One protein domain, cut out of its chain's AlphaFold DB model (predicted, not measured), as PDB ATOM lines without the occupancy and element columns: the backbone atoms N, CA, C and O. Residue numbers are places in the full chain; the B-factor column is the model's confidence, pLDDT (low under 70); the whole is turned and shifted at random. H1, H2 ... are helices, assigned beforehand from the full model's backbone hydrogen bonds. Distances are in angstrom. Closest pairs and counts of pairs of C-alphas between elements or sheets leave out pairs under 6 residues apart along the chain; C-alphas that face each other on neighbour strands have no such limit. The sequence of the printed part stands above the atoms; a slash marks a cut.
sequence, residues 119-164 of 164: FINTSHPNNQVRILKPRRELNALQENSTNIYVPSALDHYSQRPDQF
ATOM      1  N   PHE A 119     183.401 171.196 163.249       82.88
ATOM      2  CA  PHE A 119     183.205 170.302 162.115       82.88
ATOM      3  C   PHE A 119     183.705 170.967 160.827       82.88
ATOM      4  O   PHE A 119     183.214 172.027 160.434       82.88
ATOM      5  N   ILE A 120     184.654 170.325 160.142       85.31
ATOM      6  CA  ILE A 120     185.136 170.749 158.823       85.31
ATOM      7  C   ILE A 120     184.539 169.811 157.774       85.31
ATOM      8  O   ILE A 120     184.892 168.637 157.702       85.31
ATOM      9  N   ASN A 121     183.635 170.327 156.940       83.19
ATOM     10  CA  ASN A 121     183.009 169.528 155.891       83.19
ATOM     11  C   ASN A 121     183.993 169.282 154.736       83.19
ATOM     12  O   ASN A 121     184.154 170.148 153.885       83.19
ATOM     13  N   THR A 122     184.607 168.103 154.666       85.25
ATOM     14  CA  THR A 122     185.552 167.726 153.596       85.25
ATOM     15  C   THR A 122     184.884 167.029 152.402       85.25
ATOM     16  O   THR A 122     185.558 166.347 151.631       85.25
ATOM     17  N   SER A 123     183.560 167.139 152.249       83.75
ATOM     18  CA  SER A 123     182.845 166.564 151.100       83.75
ATOM     19  C   SER A 123     183.265 167.236 149.790       83.75
ATOM     20  O   SER A 123     183.694 168.389 149.786       83.75
ATOM     21  N   HIS A 124     183.087 166.539 148.662       83.25
ATOM     22  CA  HIS A 124     183.341 167.113 147.336       83.25
ATOM     23  C   HIS A 124     182.592 168.456 147.168       83.25
ATOM     24  O   HIS A 124     181.426 168.516 147.569       83.25
ATOM     25  N   PRO A 125     183.185 169.504 146.552       80.44
ATOM     26  CA  PRO A 125     182.601 170.853 146.502       80.44
ATOM     27  C   PRO A 125     181.146 170.909 146.018       80.44
ATOM     28  O   PRO A 125     180.340 171.654 146.568       80.44
ATOM     29  N   ASN A 126     180.792 170.065 145.045       81.81
ATOM     30  CA  ASN A 126     179.435 169.986 144.488       81.81
ATOM     31  C   ASN A 126     178.398 169.353 145.436       81.81
ATOM     32  O   ASN A 126     177.206 169.562 145.255       81.81
ATOM     33  N   ASN A 127     178.840 168.591 146.438       81.88
ATOM     34  CA  ASN A 127     177.983 167.898 147.407       81.88
ATOM     35  C   ASN A 127     178.072 168.529 148.805       81.88
ATOM     36  O   ASN A 127     177.514 168.011 149.772       81.88
ATOM     37  N   GLN A 128     178.828 169.618 148.941       80.00
ATOM     38  CA  GLN A 128     179.102 170.227 150.225       80.00
ATOM     39  C   GLN A 128     177.893 171.045 150.683       80.00
ATOM     40  O   GLN A 128     177.507 172.032 150.057       80.00
ATOM     41  N   VAL A 129     177.305 170.655 151.812       83.19
ATOM     42  CA  VAL A 129     176.269 171.454 152.470       83.19
ATOM     43  C   VAL A 129     176.897 172.754 152.975       83.19
ATOM     44  O   VAL A 129     177.851 172.718 153.755       83.19
ATOM     45  N   ARG A 130     176.353 173.894 152.529       86.38
ATOM     46  CA  ARG A 130     176.759 175.245 152.941       86.38
ATOM     47  C   ARG A 130     175.634 175.937 153.702       86.38
ATOM     48  O   ARG A 130     174.455 175.691 153.458       86.38
ATOM     49  N   ILE A 131     176.012 176.827 154.611       88.00
ATOM     50  CA  ILE A 131     175.070 177.609 155.412       88.00
ATOM     51  C   ILE A 131     174.795 178.923 154.683       88.00
ATOM     52  O   ILE A 131     175.727 179.612 154.269       88.00
ATOM     53  N   LEU A 132     173.519 179.266 154.510       91.00
ATOM     54  CA  LEU A 132     173.120 180.563 153.964       91.00
ATOM     55  C   LEU A 132     173.407 181.678 154.969       91.00
ATOM     56  O   LEU A 132     173.253 181.491 156.178       91.00
ATOM     57  N   LYS A 133     173.777 182.856 154.464       92.94
ATOM     58  CA  LYS A 133     173.921 184.049 155.299       92.94
ATOM     59  C   LYS A 133     172.594 184.395 155.992       92.94
ATOM     60  O   LYS A 133     171.519 184.088 155.465       92.94
ATOM     61  N   PRO A 134     172.634 185.062 157.158       93.50
ATOM     62  CA  PRO A 134     171.436 185.575 157.805       93.50
ATOM     63  C   PRO A 134     170.605 186.437 156.852       93.50
ATOM     64  O   PRO A 134     171.137 187.190 156.038       93.50
ATOM     65  N   ARG A 135     169.277 186.392 156.999       92.12
ATOM     66  CA  ARG A 135     168.338 187.092 156.104       92.12
ATOM     67  C   ARG A 135     168.619 188.596 155.990       92.12
ATOM     68  O   ARG A 135     168.463 189.168 154.920       92.12
ATOM     69  N   ARG A 136     169.084 189.217 157.078       93.50
ATOM     70  CA  ARG A 136     169.517 190.621 157.098       93.50
ATOM     71  C   ARG A 136     170.677 190.888 156.133       93.50
ATOM     72  O   ARG A 136     170.648 191.894 155.440       93.50
ATOM     73  N   GLU A 137     171.679 190.014 156.104       93.00
ATOM     74  CA  GLU A 137     172.828 190.148 155.202       93.00
ATOM     75  C   GLU A 137     172.431 189.846 153.763       93.00
ATOM     76  O   GLU A 137     172.815 190.589 152.871       93.00
ATOM     77  N   LEU A 138     171.609 188.813 153.543       92.31
ATOM     78  CA  LEU A 138     171.100 188.475 152.213       92.31
ATOM     79  C   LEU A 138     170.322 189.632 151.580       92.31
ATOM     80  O   LEU A 138     170.540 189.941 150.416       92.31
ATOM     81  N   ASN A 139     169.464 190.306 152.351       91.81
ATOM     82  CA  ASN A 139     168.684 191.449 151.868       91.81
ATOM     83  C   ASN A 139     169.545 192.685 151.549       91.81
ATOM     84  O   ASN A 139     169.075 193.583 150.858       91.81
ATOM     85  N   ALA A 140     170.763 192.762 152.088       93.25
ATOM     86  CA  ALA A 140     171.700 193.849 151.820       93.25
ATOM     87  C   ALA A 140     172.618 193.559 150.618       93.25
ATOM     88  O   ALA A 140     173.405 194.422 150.229       93.25
ATOM     89  N   LEU A 141     172.552 192.352 150.044       92.31
ATOM     90  CA  LEU A 141     173.297 192.005 148.838       92.31
ATOM     91  C   LEU A 141     172.656 192.644 147.602       92.31
ATOM     92  O   LEU A 141     171.451 192.876 147.547       92.31
ATOM     93  N   GLN A 142     173.478 192.887 146.582       92.25
ATOM     94  CA  GLN A 142     172.993 193.261 145.254       92.25
ATOM     95  C   GLN A 142     172.131 192.132 144.666       92.25
ATOM     96  O   GLN A 142     172.416 190.958 144.904       92.25
ATOM     97  N   GLU A 143     171.119 192.477 143.864       87.44
ATOM     98  CA  GLU A 143     170.146 191.516 143.307       87.44
ATOM     99  C   GLU A 143     170.792 190.358 142.522       87.44
ATOM    100  O   GLU A 143     170.259 189.253 142.493       87.44
ATOM    101  N   ASN A 144     171.962 190.584 141.921       90.00
ATOM    102  CA  ASN A 144     172.717 189.609 141.129       90.00
ATOM    103  C   ASN A 144     173.891 188.954 141.888       90.00
ATOM    104  O   ASN A 144     174.706 188.255 141.281       90.00
ATOM    105  N   SER A 145     174.017 189.179 143.198       88.50
ATOM    106  CA  SER A 145     175.112 188.623 143.996       88.50
ATOM    107  C   SER A 145     174.945 187.117 144.216       88.50
ATOM    108  O   SER A 145     173.976 186.660 144.818       88.50
ATOM    109  N   THR A 146     175.959 186.339 143.839       88.00
ATOM    110  CA  THR A 146     176.035 184.889 144.095       88.00
ATOM    111  C   THR A 146     176.633 184.546 145.466       88.00
ATOM    112  O   THR A 146     176.629 183.388 145.884       88.00
ATOM    113  N   ASN A 147     177.120 185.546 146.211       88.88
ATOM    114  CA  ASN A 147     177.762 185.374 147.516       88.88
ATOM    115  C   ASN A 147     176.736 185.257 148.661       88.88
ATOM    116  O   ASN A 147     176.677 186.100 149.563       88.88
ATOM    117  N   ILE A 148     175.910 184.215 148.609       91.62
ATOM    118  CA  ILE A 148     174.792 183.983 149.540       91.62
ATOM    119  C   ILE A 148     175.147 183.067 150.722       91.62
ATOM    120  O   ILE A 148     174.343 182.905 151.639       91.62
ATOM    121  N   TYR A 149     176.342 182.470 150.723       91.44
ATOM    122  CA  TYR A 149     176.782 181.509 151.738       91.44
ATOM    123  C   TYR A 149     177.739 182.134 152.753       91.44
ATOM    124  O   TYR A 149     178.532 183.013 152.420       91.44
ATOM    125  N   VAL A 150     177.678 181.663 153.996       90.25
ATOM    126  CA  VAL A 150     178.668 181.992 155.027       90.25
ATOM    127  C   VAL A 150     180.016 181.372 154.626       90.25
ATOM    128  O   VAL A 150     180.032 180.186 154.280       90.25
ATOM    129  N   PRO A 151     181.134 182.126 154.662       87.12
ATOM    130  CA  PRO A 151     182.455 181.581 154.364       87.12
ATOM    131  C   PRO A 151     182.798 180.413 155.291       87.12
ATOM    132  O   PRO A 151     182.718 180.536 156.515       87.12
ATOM    133  N   SER A 152     183.181 179.276 154.715       86.19
ATOM    134  CA  SER A 152     183.669 178.127 155.477       86.19
ATOM    135  C   SER A 152     185.165 178.253 155.779       86.19
ATOM    136  O   SER A 152     185.887 179.019 155.138       86.19
ATOM    137  N   ALA A 153     185.660 177.440 156.719       85.19
ATOM    138  CA  ALA A 153     187.098 177.327 156.972       85.19
ATOM    139  C   ALA A 153     187.874 176.978 155.687       85.19
ATOM    140  O   ALA A 153     188.952 177.511 155.448       85.19
ATOM    141  N   LEU A 154     187.301 176.131 154.824       84.56
ATOM    142  CA  LEU A 154     187.913 175.751 153.550       84.56
ATOM    143  C   LEU A 154     187.952 176.906 152.551       84.56
ATOM    144  O   LEU A 154     188.958 177.062 151.862       84.56
ATOM    145  N   ASP A 155     186.903 177.730 152.487       85.38
ATOM    146  CA  ASP A 155     186.897 178.911 151.617       85.38
ATOM    147  C   ASP A 155     187.993 179.897 152.053       85.38
ATOM    148  O   ASP A 155     188.723 180.414 151.212       85.38
ATOM    149  N   HIS A 156     188.168 180.087 153.366       85.00
ATOM    150  CA  HIS A 156     189.242 180.916 153.916       85.00
ATOM    151  C   HIS A 156     190.632 180.397 153.522       85.00
ATOM    152  O   HIS A 156     191.457 181.162 153.027       85.00
ATOM    153  N   TYR A 157     190.886 179.093 153.682       83.94
ATOM    154  CA  TYR A 157     192.172 178.502 153.293       83.94
ATOM    155  C   TYR A 157     192.407 178.510 151.780       83.94
ATOM    156  O   TYR A 157     193.548 178.665 151.352       83.94
ATOM    157  N   SER A 158     191.354 178.381 150.972       84.12
ATOM    158  CA  SER A 158     191.456 178.419 149.504       84.12
ATOM    159  C   SER A 158     191.781 179.815 148.965       84.12
ATOM    160  O   SER A 158     192.284 179.939 147.856       84.12
ATOM    161  N   GLN A 159     191.487 180.864 149.736       86.88
ATOM    162  CA  GLN A 159     191.754 182.267 149.393       86.88
ATOM    163  C   GLN A 159     193.036 182.797 150.045       86.88
ATOM    164  O   GLN A 159     193.272 184.007 150.076       86.88
ATOM    165  N   ARG A 160     193.855 181.908 150.613       86.69
ATOM    166  CA  ARG A 160     195.096 182.293 151.273       86.69
ATOM    167  C   ARG A 160     196.079 182.877 150.244       86.69
ATOM    168  O   ARG A 160     196.301 182.235 149.222       86.69
ATOM    169  N   PRO A 161     196.690 184.047 150.507       87.94
ATOM    170  CA  PRO A 161     197.722 184.597 149.633       87.94
ATOM    171  C   PRO A 161     198.940 183.669 149.549       87.94
ATOM    172  O   PRO A 161     199.368 183.116 150.566       87.94
ATOM    173  N   ASP A 162     199.529 183.547 148.357       83.81
ATOM    174  CA  ASP A 162     200.727 182.724 148.121       83.81
ATOM    175  C   ASP A 162     202.009 183.325 148.732       83.81
ATOM    176  O   ASP A 162     203.019 182.636 148.879       83.81
ATOM    177  N   GLN A 163     201.979 184.604 149.114       76.00
ATOM    178  CA  GLN A 163     203.073 185.301 149.792       76.00
ATOM    179  C   GLN A 163     202.538 186.090 150.992       76.00
ATOM    180  O   GLN A 163     201.459 186.678 150.918       76.00
ATOM    181  N   PHE A 164     203.292 186.042 152.095       61.78
ATOM    182  CA  PHE A 164     203.033 186.771 153.341       61.78
ATOM    183  C   PHE A 164     203.454 188.236 153.247       61.78
ATOM    184  O   PHE A 164     204.511 188.495 152.630       61.78
TER     185      PHE A 164
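This is residues 119 to 164 of the 164 residues of an uncharacterized protein of Bactrocera latifrons (UniProt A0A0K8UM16). With little regular structure, the printed part is a loose chain that runs from residue 119 out to a short helix, H1, folds back through residues 139 to 152 to a second, H2, and sticks out as a tail at residues 159 to 164. There are 46 residues, with H1 then H2 and no named strand. The class is all helix, though named elements hold only 10 residues. It is loose, with a radius of gyration of the C-alphas of 12.9 A, and spans 32 by 28 by 18 A.

H1, residues 135 to 138, and H2, residues 153 to 158, are apart. Every O i to N i+4 pair of H2 is within hydrogen-bond range; H1 is too short for one, but its one O i to N i+3 pair is within range.

H1 begins at C-alpha 135 (168.338, 187.092, 156.104) and measures 5.0 A from first to last C-alpha. H2 measures 8.7 A and ends at C-alpha 158 (191.456, 178.419, 149.504).

The C-alphas farthest apart, Arg 135 and Gln 163, are 35.3 A apart. The printed part has no cut. The 14-residue link from H1 to H2 is long. Residue 164, the chain's last, alone is under pLDDT 70.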